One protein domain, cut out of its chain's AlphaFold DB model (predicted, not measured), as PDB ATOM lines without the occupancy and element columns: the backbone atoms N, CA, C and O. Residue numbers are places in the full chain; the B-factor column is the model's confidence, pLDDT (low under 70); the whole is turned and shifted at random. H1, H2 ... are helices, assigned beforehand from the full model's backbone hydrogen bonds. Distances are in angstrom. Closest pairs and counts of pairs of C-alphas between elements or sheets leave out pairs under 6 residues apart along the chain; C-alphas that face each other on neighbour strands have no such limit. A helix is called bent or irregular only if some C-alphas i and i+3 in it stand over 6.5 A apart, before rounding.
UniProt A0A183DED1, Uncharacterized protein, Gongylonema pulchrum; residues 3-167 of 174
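What this domain is: This is residues 3 to 167 of the 174 residues of an uncharacterized protein of Gongylonema pulchrum (UniProt A0A183DED1). This is a long, loose rod of helices: H2a and H5 cross in its middle, H1 packs on the outer side of H2a, and H6a packs on H5. At one end H2b turns away and, with H3 and little H4, makes a small head, while the last residues of H6b stick out as an arm. The printed part has 165 residues with six named helices, H1 to H6 in order, and no named strand; the class is all helix. It is loose, with a radius of gyration of the C-alphas of 19.2 A, and spans 65 by 31 by 27 A.

How they stand to each other: Start with H1, residues 3 to 26. H2, residues 36 to 70, is one helix by its hydrogen bonds but bent: C-alphas 53 and 56 are 6.8 A apart. Its arms H2a, residues 36 to 53, and H2b, residues 56 to 70, stand at 70.1 degrees, only just about perpendicular. H1 and H2a form a hairpin and touch at a steep tilt of 42 degrees, opposite ways; their closest C-alphas, of Gly 18 and Ala 46, are 3.9 A apart. H3, residues 80 to 91, touches H2b about perpendicular at 81 degrees, closest at the C-alphas of Ile 60 and Pro 80, 6.2 A; H2b touches H3 with residues 60 to 64 alone, and H3 touches H2b with residues 80 to 84 alone. H4, residues 94 to 97, touches H2b, closest at the C-alphas of Pro 56 and Ile 96, 5.7 A. H5, residues 100 to 126, touches H2a at a steep tilt of 43 degrees, opposite ways, closest at the C-alphas of Leu 40 and Gly 112, 3.9 A. H6, residues 136 to 165, is also one helix by its hydrogen bonds but bent, with C-alphas 153 and 156 at 6.6 A; its arms H6a, residues 136 to 153, and H6b, residues 156 to 165, stand at a steep tilt of 45 degrees. H6a forms a hairpin with H5, only just steep at 36 degrees, closest at the C-alphas of Ala 110 and Asn 150, 4.9 A. Each O i to N i+4 pair is within hydrogen-bond range in H3, H6a and H6b, against 18 of 20 in H1, 13 of 14 in H2a, 10 of 11 in H2b and 22 of 23 in H5; H4 is too short for one.

Where its parts are: Find C-alpha 3 at (221.915, 208.516, 192.144); H1 runs 35.4 A from there. H2a is 26.4 A long, H5 37.5 A and H6a 26.1 A; H6b ends at C-alpha 165, (244.663, 194.062, 191.234).

The domain as a whole: The C-alphas of Thr 73 and Lys 130, the two farthest apart, are 65.3 A from each other. The printed part has no cut and no long link. Look for pLDDT under 70 at, among others, residues 26 to 34, 68 to 75 and 126 to 134; the mean of the printed part is 76.4.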
ATOM      1  N   ALA A   3     221.615 209.882 192.594       50.75
ATOM      2  CA  ALA A   3     221.915 208.516 192.144       50.75
ATOM      3  C   ALA A   3     222.074 207.463 193.272       50.75
ATOM      4  O   ALA A   3     221.647 206.327 193.066       50.75
ATOM      5  N   PRO A   4     222.624 207.790 194.462       56.69
ATOM      6  CA  PRO A   4     222.627 206.868 195.595       56.69
ATOM      7  C   PRO A   4     221.210 206.577 196.098       56.69
ATOM      8  O   PRO A   4     220.859 205.422 196.276       56.69
ATOM      9  N   ILE A   5     220.360 207.592 196.256       59.22
ATOM     10  CA  ILE A   5     219.035 207.439 196.883       59.22
ATOM     11  C   ILE A   5     218.107 206.567 196.024       59.22
ATOM     12  O   ILE A   5     217.439 205.675 196.541       59.22
ATOM     13  N   VAL A   6     218.112 206.769 194.702       59.47
ATOM     14  CA  VAL A   6     217.268 205.995 193.773       59.47
ATOM     15  C   VAL A   6     217.707 204.527 193.687       59.47
ATOM     16  O   VAL A   6     216.867 203.645 193.533       59.47
ATOM     17  N   GLY A   7     219.008 204.245 193.814       63.28
ATOM     18  CA  GLY A   7     219.535 202.877 193.739       63.28
ATOM     19  C   GLY A   7     219.506 202.109 195.063       63.28
ATOM     20  O   GLY A   7     219.445 200.883 195.055       63.28
ATOM     21  N   VAL A   8     219.549 202.809 196.196       68.62
ATOM     22  CA  VAL A   8     219.723 202.197 197.522       68.62
ATOM     23  C   VAL A   8     218.392 201.751 198.141       68.62
ATOM     24  O   VAL A   8     218.346 200.724 198.814       68.62
ATOM     25  N   THR A   9     217.288 202.452 197.870       75.06
ATOM     26  CA  THR A   9     215.963 202.077 198.398       75.06
ATOM     27  C   THR A   9     215.468 200.711 197.895       75.06
ATOM     28  O   THR A   9     215.082 199.891 198.731       75.06
ATOM     29  N   PRO A  10     215.510 200.395 196.582       74.81
ATOM     30  CA  PRO A  10     215.116 199.071 196.091       74.81
ATOM     31  C   PRO A  10     216.009 197.965 196.657       74.81
ATOM     32  O   PRO A  10     215.535 196.878 196.971       74.81
ATOM     33  N   LEU A  11     217.296 198.265 196.833       70.50
ATOM     34  CA  LEU A  11     218.285 197.334 197.358       70.50
ATOM     35  C   LEU A  11     217.971 196.926 198.801       70.50
ATOM     36  O   LEU A  11     217.904 195.736 199.101       70.50
ATOM     37  N   PHE A  12     217.697 197.893 199.680       74.81
ATOM     38  CA  PHE A  12     217.310 197.577 201.054       74.81
ATOM     39  C   PHE A  12     215.930 196.922 201.144       74.81
ATOM     40  O   PHE A  12     215.738 196.043 201.981       74.81
ATOM     41  N   ALA A  13     214.981 197.289 200.277       78.69
ATOM     42  CA  ALA A  13     213.675 196.633 200.231       78.69
ATOM     43  C   ALA A  13     213.805 195.135 199.908       78.69
ATOM     44  O   ALA A  13     213.194 194.301 200.576       78.69
ATOM     45  N   VAL A  14     214.653 194.787 198.937       78.75
ATOM     46  CA  VAL A  14     214.947 193.395 198.571       78.75
ATOM     47  C   VAL A  14     215.687 192.680 199.695       78.75
ATOM     48  O   VAL A  14     215.356 191.541 200.001       78.75
ATOM     49  N   TYR A  15     216.633 193.349 200.354       76.94
ATOM     50  CA  TYR A  15     217.353 192.787 201.493       76.94
ATOM     51  C   TYR A  15     216.419 192.434 202.655       76.94
ATOM     52  O   TYR A  15     216.430 191.305 203.147       76.94
ATOM     53  N   PHE A  16     215.557 193.366 203.071       76.62
ATOM     54  CA  PHE A  16     214.576 193.101 204.124       76.62
ATOM     55  C   PHE A  16     213.521 192.078 203.690       76.62
ATOM     56  O   PHE A  16     213.138 191.235 204.501       76.62
ATOM     57  N   GLY A  17     213.101 192.091 202.420       79.81
ATOM     58  CA  GLY A  17     212.221 191.069 201.848       79.81
ATOM     59  C   GLY A  17     212.855 189.675 201.863       79.81
ATOM     60  O   GLY A  17     212.224 188.714 202.292       79.81
ATOM     61  N   GLY A  18     214.130 189.570 201.491       76.44
ATOM     62  CA  GLY A  18     214.911 188.338 201.547       76.44
ATOM     63  C   GLY A  18     215.134 187.855 202.979       76.44
ATOM     64  O   GLY A  18     215.012 186.663 203.245       76.44
ATOM     65  N   CYS A  19     215.362 188.769 203.929       73.25
ATOM     66  CA  CYS A  19     215.424 188.434 205.354       73.25
ATOM     67  C   CYS A  19     214.079 187.889 205.849       73.25
ATOM     68  O   CYS A  19     214.052 186.906 206.584       73.25
ATOM     69  N   ALA A  20     212.967 188.518 205.457       75.31
ATOM     70  CA  ALA A  20     211.626 188.079 205.829       75.31
ATOM     71  C   ALA A  20     211.306 186.699 205.241       75.31
ATOM     72  O   ALA A  20     210.815 185.833 205.959       75.31
ATOM     73  N   PHE A  21     211.655 186.464 203.976       76.56
ATOM     74  CA  PHE A  21     211.483 185.172 203.319       76.56
ATOM     75  C   PHE A  21     212.380 184.078 203.920       76.56
ATOM     76  O   PHE A  21     211.915 182.972 204.180       76.56
ATOM     77  N   GLY A  22     213.649 184.387 204.209       71.31
ATOM     78  CA  GLY A  22     214.578 183.457 204.857       71.31
ATOM     79  C   GLY A  22     214.125 183.066 206.265       71.31
ATOM     80  O   GLY A  22     214.169 181.893 206.626       71.31
ATOM     81  N   LYS A  23     213.611 184.033 207.035       68.56
ATOM     82  CA  LYS A  23     212.980 183.769 208.334       68.56
ATOM     83  C   LYS A  23     211.706 182.945 208.177       68.56
ATOM     84  O   LYS A  23     211.545 181.976 208.903       68.56
ATOM     85  N   TRP A  24     210.849 183.263 207.208       72.12
ATOM     86  CA  TRP A  24     209.630 182.500 206.928       72.12
ATOM     87  C   TRP A  24     209.917 181.032 206.584       72.12
ATOM     88  O   TRP A  24     209.247 180.148 207.105       72.12
ATOM     89  N   LEU A  25     210.960 180.755 205.793       71.00
ATOM     90  CA  LEU A  25     211.394 179.387 205.479       71.00
ATOM     91  C   LEU A  25     211.878 178.596 206.706       71.00
ATOM     92  O   LEU A  25     211.796 177.371 206.711       71.00
ATOM     93  N   GLN A  26     212.413 179.273 207.724       65.69
ATOM     94  CA  GLN A  26     212.973 178.638 208.922       65.69
ATOM     95  C   GLN A  26     212.034 178.653 210.134       65.69
ATOM     96  O   GLN A  26     212.227 177.874 211.067       65.69
ATOM     97  N   GLN A  27     211.032 179.530 210.149       61.66
ATOM     98  CA  GLN A  27     210.107 179.678 211.265       61.66
ATOM     99  C   GLN A  27     208.932 178.708 211.131       61.66
ATOM    100  O   GLN A  27     207.978 178.955 210.402       61.66
ATOM    101  N   THR A  28     208.957 177.633 211.919       55.72
ATOM    102  CA  THR A  28     207.795 176.745 212.102       55.72
ATOM    103  C   THR A  28     206.742 177.352 213.053       55.72
ATOM    104  O   THR A  28     205.581 176.958 213.006       55.72
ATOM    105  N   SER A  29     207.093 178.352 213.883       46.84
ATOM    106  CA  SER A  29     206.135 179.146 214.679       46.84
ATOM    107  C   SER A  29     206.555 180.621 214.822       46.84
ATOM    108  O   SER A  29     207.741 180.935 214.935       46.84
ATOM    109  N   ALA A  30     205.579 181.538 214.843       54.34
ATOM    110  CA  ALA A  30     205.789 182.995 214.813       54.34
ATOM    111  C   ALA A  30     206.484 183.589 216.061       54.34
ATOM    112  O   ALA A  30     206.961 184.723 216.013       54.34
ATOM    113  N   GLN A  31     206.568 182.837 217.165       52.09
ATOM    114  CA  GLN A  31     207.204 183.256 218.423       52.09
ATOM    115  C   GLN A  31     208.540 182.557 218.723       52.09
ATOM    116  O   GLN A  31     209.147 182.854 219.752       52.09
ATOM    117  N   GLN A  32     209.016 181.639 217.875       58.31
ATOM    118  CA  GLN A  32     210.255 180.922 218.173       58.31
ATOM    119  C   GLN A  32     211.461 181.855 218.044       58.31
ATOM    120  O   GLN A  32     211.734 182.416 216.978       58.31
ATOM    121  N   GLU A  33     212.205 182.015 219.139       60.66
ATOM    122  CA  GLU A  33     213.487 182.700 219.096       60.66
ATOM    123  C   GLU A  33     214.463 181.906 218.225       60.66
ATOM    124  O   GLU A  33     214.922 180.828 218.599       60.66
ATOM    125  N   MET A  34     214.799 182.456 217.057       64.31
ATOM    126  CA  MET A  34     215.752 181.827 216.151       64.31
ATOM    127  C   MET A  34     217.149 181.790 216.779       64.31
ATOM    128  O   MET A  34     217.602 182.746 217.426       64.31
ATOM    129  N   THR A  35     217.835 180.665 216.579       78.56
ATOM    130  CA  THR A  35     219.222 180.468 217.021       78.56
ATOM    131  C   THR A  35     220.170 181.329 216.181       78.56
ATOM    132  O   THR A  35     219.851 181.697 215.052       78.56
ATOM    133  N   PHE A  36     221.366 181.626 216.700       76.31
ATOM    134  CA  PHE A  36     222.407 182.373 215.979       76.31
ATOM    135  C   PHE A  36     222.652 181.830 214.559       76.31
ATOM    136  O   PHE A  36     222.663 182.592 213.599       76.31
ATOM    137  N   VAL A  37     222.750 180.503 214.417       78.00
ATOM    138  CA  VAL A  37     222.962 179.823 213.129       78.00
ATOM    139  C   VAL A  37     221.780 180.007 212.172       78.00
ATOM    140  O   VAL A  37     221.985 180.254 210.987       78.00
ATOM    141  N   GLN A  38     220.542 179.956 212.668       78.50
ATOM    142  CA  GLN A  38     219.355 180.207 211.841       78.50
ATOM    143  C   GLN A  38     219.334 181.657 211.349       78.50
ATOM    144  O   GLN A  38     219.161 181.901 210.161       78.50
ATOM    145  N   ASN A  39     219.623 182.626 212.224       80.44
ATOM    146  CA  ASN A  39     219.745 184.027 211.814       80.44
ATOM    147  C   ASN A  39     220.864 184.236 210.783       80.44
ATOM    148  O   ASN A  39     220.698 185.031 209.862       80.44
ATOM    149  N   LEU A  40     221.968 183.496 210.885       83.62
ATOM    150  CA  LEU A  40     223.045 183.544 209.899       83.62
ATOM    151  C   LEU A  40     222.584 183.032 208.528       83.62
ATOM    152  O   LEU A  40     222.828 183.691 207.520       83.62
ATOM    153  N   PHE A  41     221.863 181.911 208.474       83.62
ATOM    154  CA  PHE A  41     221.298 181.391 207.223       83.62
ATOM    155  C   PHE A  41     220.218 182.301 206.632       83.62
ATOM    156  O   PHE A  41     220.214 182.528 205.423       83.62
ATOM    157  N   ALA A  42     219.333 182.863 207.460       81.69
ATOM    158  CA  ALA A  42     218.329 183.823 207.007       81.69
ATOM    159  C   ALA A  42     218.981 185.090 206.426       81.69
ATOM    160  O   ALA A  42     218.541 185.589 205.391       81.69
ATOM    161  N   GLY A  43     220.061 185.573 207.050       82.19
ATOM    162  CA  GLY A  43     220.851 186.697 206.547       82.19
ATOM    163  C   GLY A  43     221.597 186.344 205.261       82.19
ATOM    164  O   GLY A  43     221.601 187.128 204.319       82.19
ATOM    165  N   GLY A  44     222.152 185.134 205.171       85.12
ATOM    166  CA  GLY A  44     222.789 184.628 203.955       85.12
ATOM    167  C   GLY A  44     221.819 184.531 202.774       85.12
ATOM    168  O   GLY A  44     222.134 185.008 201.687       85.12
ATOM    169  N   LEU A  45     220.613 183.991 202.991       84.31
ATOM    170  CA  LEU A  45     219.549 183.946 201.981       84.31
ATOM    171  C   LEU A  45     219.134 185.350 201.536       84.31
ATOM    172  O   LEU A  45     219.008 185.599 200.339       84.31
ATOM    173  N   ALA A  46     218.985 186.285 202.476       80.88
ATOM    174  CA  ALA A  46     218.734 187.685 202.150       80.88
ATOM    175  C   ALA A  46     219.845 188.296 201.287       80.88
ATOM    176  O   ALA A  46     219.556 189.025 200.333       80.88
ATOM    177  N   GLY A  47     221.099 187.946 201.591       81.88
ATOM    178  CA  GLY A  47     222.270 188.274 200.787       81.88
ATOM    179  C   GLY A  47     222.086 187.826 199.340       81.88
ATOM    180  O   GLY A  47     222.141 188.664 198.451       81.88
ATOM    181  N   VAL A  48     221.728 186.556 199.101       85.38
ATOM    182  CA  VAL A  48     221.499 186.017 197.743       85.38
ATOM    183  C   VAL A  48     220.491 186.851 196.950       85.38
ATOM    184  O   VAL A  48     220.785 187.268 195.828       85.38
ATOM    185  N   PHE A  49     219.316 187.133 197.523       81.94
ATOM    186  CA  PHE A  49     218.283 187.923 196.838       81.94
ATOM    187  C   PHE A  49     218.758 189.342 196.518       81.94
ATOM    188  O   PHE A  49     218.501 189.862 195.430       81.94
ATOM    189  N   THR A  50     219.492 189.951 197.446       81.25
ATOM    190  CA  THR A  50     220.037 191.301 197.276       81.25
ATOM    191  C   THR A  50     221.100 191.328 196.184       81.25
ATOM    192  O   THR A  50     221.074 192.201 195.315       81.25
ATOM    193  N   THR A  51     221.993 190.337 196.171       82.19
ATOM    194  CA  THR A  51     223.083 190.220 195.204       82.19
ATOM    195  C   THR A  51     222.562 190.096 193.771       82.19
ATOM    196  O   THR A  51     223.118 190.730 192.880       82.19
ATOM    197  N   VAL A  52     221.459 189.377 193.521       82.38
ATOM    198  CA  VAL A  52     220.875 189.264 192.165       82.38
ATOM    199  C   VAL A  52     220.520 190.637 191.580       82.38
ATOM    200  O   VAL A  52     220.774 190.897 190.407       82.38
ATOM    201  N   ILE A  53     219.981 191.541 192.395       81.56
ATOM    202  CA  ILE A  53     219.594 192.884 191.939       81.56
ATOM    203  C   ILE A  53     220.790 193.844 191.949       81.56
ATOM    204  O   ILE A  53     220.885 194.735 191.101       81.56
ATOM    205  N   MET A  54     221.728 193.657 192.878       80.62
ATOM    206  CA  MET A  54     222.879 194.538 193.046       80.62
ATOM    207  C   MET A  54     223.991 194.293 192.010       80.62
ATOM    208  O   MET A  54     224.608 195.259 191.550       80.62
ATOM    209  N   VAL A  55     224.220 193.040 191.596       84.62
ATOM    210  CA  VAL A  55     225.338 192.642 190.717       84.62
ATOM    211  C   VAL A  55     225.426 193.452 189.419       84.62
ATOM    212  O   VAL A  55     226.520 193.934 189.115       84.62
ATOM    213  N   PRO A  56     224.336 193.672 188.652       82.62
ATOM    214  CA  PRO A  56     224.405 194.493 187.445       82.62
ATOM    215  C   PRO A  56     224.934 195.904 187.733       82.62
ATOM    216  O   PRO A  56     225.797 196.411 187.015       82.62
ATOM    217  N   GLY A  57     224.453 196.524 188.813       83.50
ATOM    218  CA  GLY A  57     224.848 197.869 189.221       83.50
ATOM    219  C   GLY A  57     226.294 197.944 189.709       83.50
ATOM    220  O   GLY A  57     227.031 198.846 189.304       83.50
ATOM    221  N   GLU A  58     226.723 196.996 190.542       79.38
ATOM    222  CA  GLU A  58     228.114 196.894 190.999       79.38
ATOM    223  C   GLU A  58     229.079 196.675 189.839       79.38
ATOM    224  O   GLU A  58     230.121 197.330 189.774       79.38
ATOM    225  N   ARG A  59     228.718 195.817 188.882       82.06
ATOM    226  CA  ARG A  59     229.561 195.560 187.720       82.06
ATOM    227  C   ARG A  59     229.727 196.797 186.847       82.06
ATOM    228  O   ARG A  59     230.847 197.098 186.443       82.06
ATOM    229  N   ILE A  60     228.643 197.525 186.576       83.38
ATOM    230  CA  ILE A  60     228.710 198.778 185.811       83.38
ATOM    231  C   ILE A  60     229.613 199.786 186.529       83.38
ATOM    232  O   ILE A  60     230.470 200.396 185.894       83.38
ATOM    233  N   LYS A  61     229.460 199.935 187.851       82.81
ATOM    234  CA  LYS A  61     230.305 200.827 188.657       82.81
ATOM    235  C   LYS A  61     231.778 200.418 188.613       82.81
ATOM    236  O   LYS A  61     232.608 201.280 188.346       82.81
ATOM    237  N   CYS A  62     232.098 199.137 188.805       80.19
ATOM    238  CA  CYS A  62     233.474 198.638 188.727       80.19
ATOM    239  C   CYS A  62     234.102 198.913 187.355       80.19
ATOM    240  O   CYS A  62     235.208 199.433 187.294       80.19
ATOM    241  N   LEU A  63     233.397 198.626 186.253       80.56
ATOM    242  CA  LEU A  63     233.919 198.871 184.902       80.56
ATOM    243  C   LEU A  63     234.184 200.357 184.640       80.56
ATOM    244  O   LEU A  63     235.198 200.708 184.040       80.56
ATOM    245  N   LEU A  64     233.294 201.233 185.116       81.94
ATOM    246  CA  LEU A  64     233.495 202.678 185.019       81.94
ATOM    247  C   LEU A  64     234.676 203.151 185.874       81.94
ATOM    248  O   LEU A  64     235.418 204.020 185.429       81.94
ATOM    249  N   GLN A  65     234.862 202.594 187.073       79.56
ATOM    250  CA  GLN A  65     235.974 202.944 187.961       79.56
ATOM    251  C   GLN A  65     237.321 202.478 187.396       79.56
ATOM    252  O   GLN A  65     238.247 203.279 187.337       79.56
ATOM    253  N   VAL A  66     237.409 201.240 186.895       75.75
ATOM    254  CA  VAL A  66     238.637 200.690 186.292       75.75
ATOM    255  C   VAL A  66     239.068 201.494 185.066       75.75
ATOM    256  O   VAL A  66     240.242 201.821 184.939       75.75
ATOM    257  N   GLN A  67     238.131 201.900 184.199       71.81
ATOM    258  CA  GLN A  67     238.465 202.730 183.036       71.81
ATOM    259  C   GLN A  67     239.158 204.045 183.423       71.81
ATOM    260  O   GLN A  67     240.051 204.489 182.710       71.81
ATOM    261  N   HIS A  68     238.741 204.678 184.524       66.19
ATOM    262  CA  HIS A  68     239.372 205.917 184.984       66.19
ATOM    263  C   HIS A  68     240.771 205.679 185.568       66.19
ATOM    264  O   HIS A  68     241.558 206.619 185.627       66.19
ATOM    265  N   SER A  69     241.076 204.454 186.001       64.19
ATOM    266  CA  SER A  69     242.371 204.084 186.574       64.19
ATOM    267  C   SER A  69     243.403 203.654 185.526       64.19
ATOM    268  O   SER A  69     244.574 203.965 185.706       64.19
ATOM    269  N   ASP A  70     242.990 202.969 184.453       58.53
ATOM    270  CA  ASP A  70     243.926 202.289 183.538       58.53
ATOM    271  C   ASP A  70     244.376 203.155 182.344       58.53
ATOM    272  O   ASP A  70     245.558 203.188 182.006       58.53
ATOM    273  N   HIS A  71     243.467 203.907 181.699       52.50
ATOM    274  CA  HIS A  71     243.777 204.641 180.458       52.50
ATOM    275  C   HIS A  71     243.072 206.009 180.357       52.50
ATOM    276  O   HIS A  71     241.934 206.086 179.888       52.50
ATOM    277  N   PRO A  72     243.749 207.127 180.687       56.38
ATOM    278  CA  PRO A  72     243.160 208.468 180.583       56.38
ATOM    279  C   PRO A  72     242.914 208.940 179.137       56.38
ATOM    280  O   PRO A  72     242.186 209.907 178.927       56.38
ATOM    281  N   THR A  73     243.486 208.278 178.125       53.06
ATOM    282  CA  THR A  73     243.440 208.717 176.717       53.06
ATOM    283  C   THR A  73     242.357 208.047 175.866       53.06
ATOM    284  O   THR A  73     242.030 208.569 174.801       53.06
ATOM    285  N   THR A  74     241.742 206.941 176.312       56.41
ATOM    286  CA  THR A  74     240.639 206.280 175.582       56.41
ATOM    287  C   THR A  74     239.441 206.000 176.489       56.41
ATOM    288  O   THR A  74     239.390 205.038 177.249       56.41
ATOM    289  N   VAL A  75     238.414 206.848 176.383       66.25
ATOM    290  CA  VAL A  75     237.135 206.664 177.085       66.25
ATOM    291  C   VAL A  75     236.385 205.479 176.460       66.25
ATOM    292  O   VAL A  75     235.656 205.633 175.480       66.25
ATOM    293  N   GLN A  76     236.567 204.282 177.023       70.94
ATOM    294  CA  GLN A  76     235.908 203.049 176.569       70.94
ATOM    295  C   GLN A  76     234.387 203.063 176.797       70.94
ATOM    296  O   GLN A  76     233.642 202.459 176.031       70.94
ATOM    297  N   TYR A  77     233.892 203.785 177.798       77.69
ATOM    298  CA  TYR A  77     232.489 203.866 178.191       77.69
ATOM    299  C   TYR A  77     232.114 205.323 178.460       77.69
ATOM    300  O   TYR A  77     232.710 205.980 179.316       77.69
ATOM    301  N   LYS A  78     231.091 205.821 177.755       77.88
ATOM    302  CA  LYS A  78     230.586 207.200 177.910       77.88
ATOM    303  C   LYS A  78     229.679 207.380 179.134       77.88
ATOM    304  O   LYS A  78     229.322 208.500 179.479       77.88
ATOM    305  N   GLY A  79     229.280 206.280 179.775       81.56
ATOM    306  CA  GLY A  79     228.456 206.287 180.980       81.56
ATOM    307  C   GLY A  79     227.783 204.939 181.259       81.56
ATOM    308  O   GLY A  79     227.959 203.990 180.493       81.56
ATOM    309  N   PRO A  80     226.965 204.845 182.323       81.31
ATOM    310  CA  PRO A  80     226.350 203.590 182.774       81.31
ATOM    311  C   PRO A  80     225.502 202.888 181.705       81.31
ATOM    312  O   PRO A  80     225.562 201.672 181.550       81.31
ATOM    313  N   VAL A  81     224.738 203.659 180.925       85.00
ATOM    314  CA  VAL A  81     223.874 203.126 179.858       85.00
ATOM    315  C   VAL A  81     224.699 202.591 178.682       85.00
ATOM    316  O   VAL A  81     224.316 201.603 178.058       85.00
ATOM    317  N   ASP A  82     225.842 203.214 178.387       85.19
ATOM    318  CA  ASP A  82     226.753 202.764 177.330       85.19
ATOM    319  C   ASP A  82     227.438 201.443 177.720       85.19
ATOM    320  O   ASP A  82     227.512 200.522 176.907       85.19
ATOM    321  N   VAL A  83     227.822 201.297 178.996       84.06
ATOM    322  CA  VAL A  83     228.325 200.027 179.554       84.06
ATOM    323  C   VAL A  83     227.304 198.907 179.351       84.06
ATOM    324  O   VAL A  83     227.651 197.865 178.803       84.06
ATOM    325  N   ILE A  84     226.035 199.125 179.720       85.62
ATOM    326  CA  ILE A  84     224.974 198.115 179.557       85.62
ATOM    327  C   ILE A  84     224.822 197.711 178.088       85.62
ATOM    328  O   ILE A  84     224.811 196.522 177.777       85.62
ATOM    329  N   LYS A  85     224.737 198.687 177.172       87.56
ATOM    330  CA  LYS A  85     224.582 198.417 175.733       87.56
ATOM    331  C   LYS A  85     225.753 197.607 175.177       87.56
ATOM    332  O   LYS A  85     225.530 196.680 174.399       87.56
ATOM    333  N   LYS A  86     226.986 197.940 175.566       85.62
ATOM    334  CA  LYS A  86     228.190 197.228 175.115       85.62
ATOM    335  C   LYS A  86     228.280 195.822 175.702       85.62
ATOM    336  O   LYS A  86     228.491 194.884 174.942       85.62
ATOM    337  N   LEU A  87     228.032 195.657 177.002       85.50
ATOM    338  CA  LEU A  87     228.002 194.341 177.651       85.50
ATOM    339  C   LEU A  87     226.944 193.427 177.027       85.50
ATOM    340  O   LEU A  87     227.229 192.269 176.720       85.50
ATOM    341  N   TYR A  88     225.749 193.968 176.775       88.06
ATOM    342  CA  TYR A  88     224.671 193.220 176.140       88.06
ATOM    343  C   TYR A  88     225.036 192.788 174.712       88.06
ATOM    344  O   TYR A  88     224.787 191.646 174.341       88.06
ATOM    345  N   LYS A  89     225.693 193.654 173.927       88.25
ATOM    346  CA  LYS A  89     226.197 193.295 172.589       88.25
ATOM    347  C   LYS A  89     227.327 192.260 172.616       88.25
ATOM    348  O   LYS A  89     227.431 191.479 171.681       88.25
ATOM    349  N   GLN A  90     228.170 192.258 173.649       83.81
ATOM    350  CA  GLN A  90     229.310 191.339 173.757       83.81
ATOM    351  C   GLN A  90     228.919 189.921 174.184       83.81
ATOM    352  O   GLN A  90     229.551 188.962 173.759       83.81
ATOM    353  N   GLY A  91     227.918 189.773 175.052       79.38
ATOM    354  CA  GLY A  91     227.551 188.455 175.584       79.38
ATOM    355  C   GLY A  91     226.223 188.432 176.330       79.38
ATOM    356  O   GLY A  91     226.046 187.636 177.255       79.38
ATOM    357  N   GLY A  92     225.311 189.343 175.983       86.44
ATOM    358  CA  GLY A  92     223.968 189.415 176.545       86.44
ATOM    359  C   GLY A  92     223.945 189.568 178.066       86.44
ATOM    360  O   GLY A  92     224.788 190.229 178.676       86.44
ATOM    361  N   ILE A  93     222.957 188.922 178.685       83.50
ATOM    362  CA  ILE A  93     222.704 188.977 180.131       83.50
ATOM    363  C   ILE A  93     223.812 188.263 180.923       83.50
ATOM    364  O   ILE A  93     224.206 188.736 181.988       83.50
ATOM    365  N   GLY A  94     224.403 187.187 180.390       81.31
ATOM    366  CA  GLY A  94     225.545 186.515 181.026       81.31
ATOM    367  C   GLY A  94     226.745 187.454 181.193       81.31
ATOM    368  O   GLY A  94     227.381 187.504 182.249       81.31
ATOM    369  N   SER A  95     226.982 188.321 180.203       82.06
ATOM    370  CA  SER A  95     227.965 189.401 180.305       82.06
ATOM    371  C   SER A  95     227.486 190.609 181.116       82.06
ATOM    372  O   SER A  95     228.201 191.591 181.193       82.06
ATOM    373  N   ILE A  96     226.359 190.558 181.820       82.62
ATOM    374  CA  ILE A  96     226.028 191.517 182.890       82.62
ATOM    375  C   ILE A  96     226.214 190.854 184.264       82.62
ATOM    376  O   ILE A  96     226.748 191.480 185.174       82.62
ATOM    377  N   TYR A  97     225.957 189.550 184.378       83.81
ATOM    378  CA  TYR A  97     226.076 188.789 185.631       83.81
ATOM    379  C   TYR A  97     227.426 188.075 185.851       83.81
ATOM    380  O   TYR A  97     227.644 187.450 186.889       83.81
ATOM    381  N   ARG A  98     228.387 188.159 184.926       77.81
ATOM    382  CA  ARG A  98     229.772 187.700 185.170       77.81
ATOM    383  C   ARG A  98     230.331 188.335 186.451       77.81
ATOM    384  O   ARG A  98     230.334 189.555 186.583       77.81
ATOM    385  N   GLY A  99     230.806 187.491 187.368       75.94
ATOM    386  CA  GLY A  99     231.264 187.897 188.702       75.94
ATOM    387  C   GLY A  99     230.259 187.644 189.831       75.94
ATOM    388  O   GLY A  99     230.660 187.714 190.987       75.94
ATOM    389  N   THR A 100     229.010 187.253 189.522       81.62
ATOM    390  CA  THR A 100     227.960 186.973 190.530       81.62
ATOM    391  C   THR A 100     228.433 186.023 191.626       81.62
ATOM    392  O   THR A 100     228.175 186.276 192.793       81.62
ATOM    393  N   MET A 101     229.158 184.956 191.283       82.00
ATOM    394  CA  MET A 101     229.629 183.978 192.270       82.00
ATOM    395  C   MET A 101     230.628 184.578 193.270       82.00
ATOM    396  O   MET A 101     230.553 184.280 194.456       82.00
ATOM    397  N   ALA A 102     231.518 185.464 192.814       80.75
ATOM    398  CA  ALA A 102     232.447 186.165 193.697       80.75
ATOM    399  C   ALA A 102     231.707 187.158 194.606       80.75
ATOM    400  O   ALA A 102     232.015 187.250 195.792       80.75
ATOM    401  N   THR A 103     230.699 187.854 194.071       82.38
ATOM    402  CA  THR A 103     229.849 188.746 194.866       82.38
ATOM    403  C   THR A 103     229.034 187.968 195.898       82.38
ATOM    404  O   THR A 103     229.022 188.343 197.062       82.38
ATOM    405  N   LEU A 104     228.431 186.834 195.523       84.12
ATOM    406  CA  LEU A 104     227.694 185.960 196.442       84.12
ATOM    407  C   LEU A 104     228.592 185.425 197.562       84.12
ATOM    408  O   LEU A 104     228.196 185.440 198.723       84.12
ATOM    409  N   LEU A 105     229.813 184.991 197.231       84.75
ATOM    410  CA  LEU A 105     230.764 184.478 198.216       84.75
ATOM    411  C   LEU A 105     231.140 185.529 199.270       84.75
ATOM    412  O   LEU A 105     231.406 185.169 200.411       84.75
ATOM    413  N   ARG A 106     231.139 186.816 198.903       83.56
ATOM    414  CA  ARG A 106     231.347 187.937 199.829       83.56
ATOM    415  C   ARG A 106     230.069 188.289 200.595       83.56
ATOM    416  O   ARG A 106     230.094 188.415 201.816       83.56
ATOM    417  N   ASP A 107     228.954 188.449 199.889       82.94
ATOM    418  CA  ASP A 107     227.722 189.023 200.433       82.94
ATOM    419  C   ASP A 107     226.977 188.064 201.371       82.94
ATOM    420  O   ASP A 107     226.381 188.515 202.350       82.94
ATOM    421  N   ILE A 108     227.011 186.753 201.107       86.06
ATOM    422  CA  ILE A 108     226.357 185.730 201.939       86.06
ATOM    423  C   ILE A 108     226.922 185.722 203.371       86.06
ATOM    424  O   ILE A 108     226.135 185.896 204.308       86.06
ATOM    425  N   PRO A 109     228.241 185.540 203.595       85.44
ATOM    426  CA  PRO A 109     228.788 185.529 204.950       85.44
ATOM    427  C   PRO A 109     228.658 186.895 205.628       85.44
ATOM    428  O   PRO A 109     228.340 186.948 206.815       85.44
ATOM    429  N   ALA A 110     228.822 187.990 204.882       84.25
ATOM    430  CA  ALA A 110     228.659 189.345 205.394       84.25
ATOM    431  C   ALA A 110     227.242 189.588 205.939       84.25
ATOM    432  O   ALA A 110     227.063 189.901 207.119       84.25
ATOM    433  N   SER A 111     226.227 189.328 205.110       84.00
ATOM    434  CA  SER A 111     224.812 189.494 205.465       84.00
ATOM    435  C   SER A 111     224.383 188.552 206.591       84.00
ATOM    436  O   SER A 111     223.610 188.933 207.475       84.00
ATOM    437  N   GLY A 112     224.911 187.324 206.605       84.38
ATOM    438  CA  GLY A 112     224.685 186.365 207.683       84.38
ATOM    439  C   GLY A 112     225.224 186.858 209.028       84.38
ATOM    440  O   GLY A 112     224.500 186.851 210.025       84.38
ATOM    441  N   VAL A 113     226.466 187.349 209.056       86.62
ATOM    442  CA  VAL A 113     227.087 187.910 210.268       86.62
ATOM    443  C   VAL A 113     226.390 189.193 210.709       86.62
ATOM    444  O   VAL A 113     226.173 189.370 211.910       86.62
ATOM    445  N   TYR A 114     225.970 190.046 209.772       86.31
ATOM    446  CA  TYR A 114     225.171 191.233 210.076       86.31
ATOM    447  C   TYR A 114     223.895 190.857 210.833       86.31
ATOM    448  O   TYR A 114     223.665 191.349 211.939       86.31
ATOM    449  N   LEU A 115     223.080 189.957 210.270       83.56
ATOM    450  CA  LEU A 115     221.792 189.606 210.865       83.56
ATOM    451  C   LEU A 115     221.969 188.869 212.198       83.56
ATOM    452  O   LEU A 115     221.257 189.159 213.159       83.56
ATOM    453  N   ALA A 116     222.944 187.962 212.287       84.88
ATOM    454  CA  ALA A 116     223.231 187.226 213.513       84.88
ATOM    455  C   ALA A 116     223.715 188.150 214.646       84.88
ATOM    456  O   ALA A 116     223.231 188.047 215.775       84.88
ATOM    457  N   THR A 117     224.604 189.101 214.339       85.44
ATOM    458  CA  THR A 117     225.106 190.092 215.305       85.44
ATOM    459  C   THR A 117     224.008 191.068 215.721       85.44
ATOM    460  O   THR A 117     223.864 191.368 216.906       85.44
ATOM    461  N   TYR A 118     223.192 191.526 214.771       84.88
ATOM    462  CA  TYR A 118     222.077 192.430 215.039       84.88
ATOM    463  C   TYR A 118     221.048 191.804 215.991       84.88
ATOM    464  O   TYR A 118     220.688 192.418 216.995       84.88
ATOM    465  N   GLU A 119     220.613 190.567 215.727       82.19
ATOM    466  CA  GLU A 119     219.663 189.860 216.596       82.19
ATOM    467  C   GLU A 119     220.277 189.537 217.968       82.19
ATOM    468  O   GLU A 119     219.597 189.653 218.988       82.19
ATOM    469  N   TYR A 120     221.570 189.199 218.026       83.88
ATOM    470  CA  TYR A 120     222.277 188.981 219.291       83.88
ATOM    471  C   TYR A 120     222.307 190.244 220.167       83.88
ATOM    472  O   TYR A 120     221.915 190.205 221.335       83.88
ATOM    473  N   LEU A 121     222.704 191.384 219.596       83.50
ATOM    474  CA  LEU A 121     222.753 192.666 220.308       83.50
ATOM    475  C   LEU A 121     221.361 193.147 220.714       83.50
ATOM    476  O   LEU A 121     221.170 193.649 221.820       83.50
ATOM    477  N   LYS A 122     220.364 192.936 219.855       80.06
ATOM    478  CA  LYS A 122     218.968 193.242 220.163       80.06
ATOM    479  C   LYS A 122     218.469 192.438 221.366       80.06
ATOM    480  O   LYS A 122     217.830 193.019 222.243       80.06
ATOM    481  N   LYS A 123     218.791 191.140 221.458       78.31
ATOM    482  CA  LYS A 123     218.475 190.316 222.640       78.31
ATOM    483  C   LYS A 123     219.184 190.822 223.894       78.31
ATOM    484  O   LYS A 123     218.547 190.919 224.939       78.31
ATOM    485  N   LEU A 124     220.460 191.193 223.787       79.88
ATOM    486  CA  LEU A 124     221.230 191.741 224.907       79.88
ATOM    487  C   LEU A 124     220.603 193.036 225.447       79.88
ATOM    488  O   LEU A 124     220.397 193.157 226.647       79.88
ATOM    489  N   PHE A 125     220.213 193.961 224.566       75.00
ATOM    490  CA  PHE A 125     219.596 195.235 224.957       75.00
ATOM    491  C   PHE A 125     218.127 195.120 225.387       75.00
ATOM    492  O   PHE A 125     217.617 196.015 226.055       75.00
ATOM    493  N   THR A 126     217.438 194.034 225.029       69.25
ATOM    494  CA  THR A 126     216.053 193.776 225.471       69.25
ATOM    495  C   THR A 126     216.005 193.095 226.842       69.25
ATOM    496  O   THR A 126     214.974 193.129 227.508       69.25
ATOM    497  N   ARG A 127     217.120 192.508 227.295       59.31
ATOM    498  CA  ARG A 127     217.200 191.705 228.523       59.31
ATOM    499  C   ARG A 127     216.911 192.498 229.809       59.31
ATOM    500  O   ARG A 127     216.440 191.903 230.770       59.31
ATOM    501  N   ASP A 128     217.117 193.817 229.794       55.41
ATOM    502  CA  ASP A 128     216.885 194.720 230.938       55.41
ATOM    503  C   ASP A 128     215.534 195.467 230.909       55.41
ATOM    504  O   ASP A 128     215.116 196.062 231.904       55.41
ATOM    505  N   ALA A 129     214.797 195.445 229.794       51.69
ATOM    506  CA  ALA A 129     213.607 196.277 229.639       51.69
ATOM    507  C   ALA A 129     212.311 195.485 229.882       51.69
ATOM    508  O   ALA A 129     211.808 194.789 229.003       51.69
ATOM    509  N   LYS A 130     211.665 195.714 231.036       50.22
ATOM    510  CA  LYS A 130     210.258 195.332 231.315       50.22
ATOM    511  C   LYS A 130     209.233 195.929 230.326       50.22
ATOM    512  O   LYS A 130     208.040 195.665 230.440       50.22
ATOM    513  N   SER A 131     209.673 196.720 229.347       48.06
ATOM    514  CA  SER A 131     208.847 197.293 228.292       48.06
ATOM    515  C   SER A 131     209.315 196.758 226.941       48.06
ATOM    516  O   SER A 131     210.464 196.950 226.557       48.06
ATOM    517  N   LYS A 132     208.410 196.118 226.193       53.72
ATOM    518  CA  LYS A 132     208.595 195.548 224.838       53.72
ATOM    519  C   LYS A 132     209.018 196.562 223.747       53.72
ATOM    520  O   LYS A 132     208.897 196.271 222.558       53.72
ATOM    521  N   LYS A 133     209.481 197.761 224.109       53.91
ATOM    522  CA  LYS A 133     209.885 198.824 223.186       53.91
ATOM    523  C   LYS A 133     211.392 199.036 223.283       53.91
ATOM    524  O   LYS A 133     211.886 199.615 224.244       53.91
ATOM    525  N   LEU A 134     212.108 198.577 222.260       62.06
ATOM    526  CA  LEU A 134     213.505 198.938 222.047       62.06
ATOM    527  C   LEU A 134     213.615 200.458 221.916       62.06
ATOM    528  O   LEU A 134     212.892 201.064 221.125       62.06
ATOM    529  N   SER A 135     214.532 201.066 222.669       74.25
ATOM    530  CA  SER A 135     214.881 202.466 222.441       74.25
ATOM    531  C   SER A 135     215.424 202.613 221.010       74.25
ATOM    532  O   SER A 135     216.241 201.782 220.583       74.25
ATOM    533  N   PRO A 136     215.012 203.647 220.251       76.94
ATOM    534  CA  PRO A 136     215.576 203.936 218.933       76.94
ATOM    535  C   PRO A 136     217.108 204.005 218.963       76.94
ATOM    536  O   PRO A 136     217.765 203.519 218.045       76.94
ATOM    537  N   LEU A 137     217.676 204.511 220.062       80.31
ATOM    538  CA  LEU A 137     219.120 204.591 220.264       80.31
ATOM    539  C   LEU A 137     219.767 203.205 220.382       80.31
ATOM    540  O   LEU A 137     220.770 202.941 219.727       80.31
ATOM    541  N   SER A 138     219.180 202.290 221.159       77.88
ATOM    542  CA  SER A 138     219.685 200.915 221.295       77.88
ATOM    543  C   SER A 138     219.627 200.154 219.969       77.88
ATOM    544  O   SER A 138     220.530 199.386 219.656       77.88
ATOM    545  N   THR A 139     218.592 200.405 219.164       82.75
ATOM    546  CA  THR A 139     218.465 199.826 217.817       82.75
ATOM    547  C   THR A 139     219.531 200.384 216.874       82.75
ATOM    548  O   THR A 139     220.135 199.632 216.111       82.75
ATOM    549  N   LEU A 140     219.810 201.686 216.965       85.38
ATOM    550  CA  LEU A 140     220.857 202.349 216.191       85.38
ATOM    551  C   LEU A 140     222.247 201.815 216.557       85.38
ATOM    552  O   LEU A 140     223.014 201.462 215.664       85.38
ATOM    553  N   VAL A 141     222.552 201.676 217.850       86.25
ATOM    554  CA  VAL A 141     223.824 201.108 218.326       86.25
ATOM    555  C   VAL A 141     223.965 199.643 217.904       86.25
ATOM    556  O   VAL A 141     225.019 199.256 217.402       86.25
ATOM    557  N   ALA A 142     222.904 198.839 218.032       84.00
ATOM    558  CA  ALA A 142     222.905 197.449 217.576       84.00
ATOM    559  C   ALA A 142     223.159 197.341 216.064       84.00
ATOM    560  O   ALA A 142     223.973 196.527 215.634       84.00
ATOM    561  N   GLY A 143     222.505 198.187 215.261       85.50
ATOM    562  CA  GLY A 143     222.723 198.258 213.815       85.50
ATOM    563  C   GLY A 143     224.139 198.705 213.448       85.50
ATOM    564  O   GLY A 143     224.745 198.127 212.548       85.50
ATOM    565  N   GLY A 144     224.692 199.685 214.169       88.06
ATOM    566  CA  GLY A 144     226.061 200.168 213.973       88.06
ATOM    567  C   GLY A 144     227.107 199.090 214.255       88.06
ATOM    568  O   GLY A 144     227.959 198.822 213.411       88.06
ATOM    569  N   LEU A 145     227.005 198.411 215.400       89.31
ATOM    570  CA  LEU A 145     227.906 197.316 215.773       89.31
ATOM    571  C   LEU A 145     227.769 196.104 214.839       89.31
ATOM    572  O   LEU A 145     228.777 195.516 214.449       89.31
ATOM    573  N   ALA A 146     226.547 195.761 214.423       86.75
ATOM    574  CA  ALA A 146     226.322 194.738 213.403       86.75
ATOM    575  C   ALA A 146     226.960 195.123 212.057       86.75
ATOM    576  O   ALA A 146     227.530 194.271 211.377       86.75
ATOM    577  N   GLY A 147     226.925 196.410 211.697       86.19
ATOM    578  CA  GLY A 147     227.628 196.949 210.537       86.19
ATOM    579  C   GLY A 147     229.144 196.779 210.638       86.19
ATOM    580  O   GLY A 147     229.766 196.315 209.686       86.19
ATOM    581  N   VAL A 148     229.742 197.083 211.794       89.44
ATOM    582  CA  VAL A 148     231.179 196.853 212.029       89.44
ATOM    583  C   VAL A 148     231.521 195.371 211.877       89.44
ATOM    584  O   VAL A 148     232.457 195.041 211.157       89.44
ATOM    585  N   ALA A 149     230.734 194.472 212.474       87.69
ATOM    586  CA  ALA A 149     230.945 193.028 212.353       87.69
ATOM    587  C   ALA A 149     230.854 192.538 210.897       87.69
ATOM    588  O   ALA A 149     231.699 191.761 210.457       87.69
ATOM    589  N   ASN A 150     229.878 193.038 210.132       87.31
ATOM    590  CA  ASN A 150     229.755 192.777 208.698       87.31
ATOM    591  C   ASN A 150     231.019 193.204 207.936       87.31
ATOM    592  O   ASN A 150     231.593 192.418 207.184       87.31
ATOM    593  N   TRP A 151     231.480 194.440 208.145       84.88
ATOM    594  CA  TRP A 151     232.658 194.962 207.448       84.88
ATOM    595  C   TRP A 151     233.954 194.256 207.847       84.88
ATOM    596  O   TRP A 151     234.803 194.050 206.986       84.88
ATOM    597  N   SER A 152     234.092 193.798 209.093       87.31
ATOM    598  CA  SER A 152     235.241 192.986 209.519       87.31
ATOM    599  C   SER A 152     235.383 191.684 208.726       87.31
ATOM    600  O   SER A 152     236.499 191.204 208.545       87.31
ATOM    601  N   VAL A 153     234.277 191.127 208.222       84.19
ATOM    602  CA  VAL A 153     234.285 189.931 207.363       84.19
ATOM    603  C   VAL A 153     234.568 190.291 205.901       84.19
ATOM    604  O   VAL A 153     235.289 189.560 205.224       84.19
ATOM    605  N   CYS A 154     234.055 191.424 205.413       79.12
ATOM    606  CA  CYS A 154     234.247 191.857 204.022       79.12
ATOM    607  C   CYS A 154     235.637 192.430 203.725       79.12
ATOM    608  O   CYS A 154     236.162 192.246 202.629       79.12
ATOM    609  N   ILE A 155     236.236 193.153 204.672       84.50
ATOM    610  CA  ILE A 155     237.455 193.926 204.412       84.50
ATOM    611  C   ILE A 155     238.668 193.046 204.070       84.50
ATOM    612  O   ILE A 155     239.373 193.395 203.126       84.50
ATOM    613  N   PRO A 156     238.945 191.917 204.753       83.62
ATOM    614  CA  PRO A 156     240.094 191.081 204.411       83.62
ATOM    615  C   PRO A 156     240.113 190.598 202.945       83.62
ATOM    616  O   PRO A 156     241.131 190.818 202.278       83.62
ATOM    617  N   PRO A 157     239.032 190.005 202.389       79.38
ATOM    618  CA  PRO A 157     239.014 189.629 200.975       79.38
ATOM    619  C   PRO A 157     239.043 190.841 200.035       79.38
ATOM    620  O   PRO A 157     239.691 190.771 198.988       79.38
ATOM    621  N   ASP A 158     238.429 191.968 200.408       80.00
ATOM    622  CA  ASP A 158     238.473 193.194 199.601       80.00
ATOM    623  C   ASP A 158     239.900 193.771 199.519       80.00
ATOM    624  O   ASP A 158     240.347 194.190 198.445       80.00
ATOM    625  N   VAL A 159     240.658 193.730 200.620       81.69
ATOM    626  CA  VAL A 159     242.072 194.135 200.662       81.69
ATOM    627  C   VAL A 159     242.921 193.184 199.830       81.69
ATOM    628  O   VAL A 159     243.732 193.654 199.034       81.69
ATOM    629  N   LEU A 160     242.727 191.869 199.958       80.56
ATOM    630  CA  LEU A 160     243.487 190.888 199.181       80.56
ATOM    631  C   LEU A 160     243.253 191.072 197.676       80.56
ATOM    632  O   LEU A 160     244.210 191.172 196.908       80.56
ATOM    633  N   LYS A 161     241.989 191.221 197.262       74.62
ATOM    634  CA  LYS A 161     241.617 191.509 195.873       74.62
ATOM    635  C   LYS A 161     242.240 192.812 195.377       74.62
ATOM    636  O   LYS A 161     242.821 192.831 194.297       74.62
ATOM    637  N   SER A 162     242.173 193.877 196.174       73.56
ATOM    638  CA  SER A 162     242.757 195.171 195.810       73.56
ATOM    639  C   SER A 162     244.277 195.088 195.680       73.56
ATOM    640  O   SER A 162     244.843 195.658 194.753       73.56
ATOM    641  N   ARG A 163     244.960 194.341 196.556       74.38
ATOM    642  CA  ARG A 163     246.416 194.126 196.493       74.38
ATOM    643  C   ARG A 163     246.841 193.318 195.272       74.38
ATOM    644  O   ARG A 163     247.879 193.630 194.700       74.38
ATOM    645  N   LEU A 164     246.059 192.312 194.883       72.31
ATOM    646  CA  LEU A 164     246.298 191.543 193.662       72.31
ATOM    647  C   LEU A 164     246.068 192.402 192.410       72.31
ATOM    648  O   LEU A 164     246.887 192.379 191.505       72.31
ATOM    649  N   GLN A 165     245.005 193.211 192.383       62.75
ATOM    650  CA  GLN A 165     244.663 194.062 191.234       62.75
ATOM    651  C   GLN A 165     245.565 195.294 191.067       62.75
ATOM    652  O   GLN A 165     245.630 195.853 189.981       62.75
ATOM    653  N   THR A 166     246.235 195.738 192.133       64.44
ATOM    654  CA  THR A 166     247.141 196.904 192.114       64.44
ATOM    655  C   THR A 166     248.618 196.522 192.066       64.44
ATOM    656  O   THR A 166     249.481 197.401 192.053       64.44
ATOM    657  N   ALA A 167     248.940 195.227 192.087       64.75
ATOM    658  CA  ALA A 167     250.318 194.787 191.978       64.75
ATOM    659  C   ALA A 167     250.832 194.990 190.539       64.75
ATOM    660  O   ALA A 167     250.123 194.642 189.598       64.75
TER     661      ALA A 167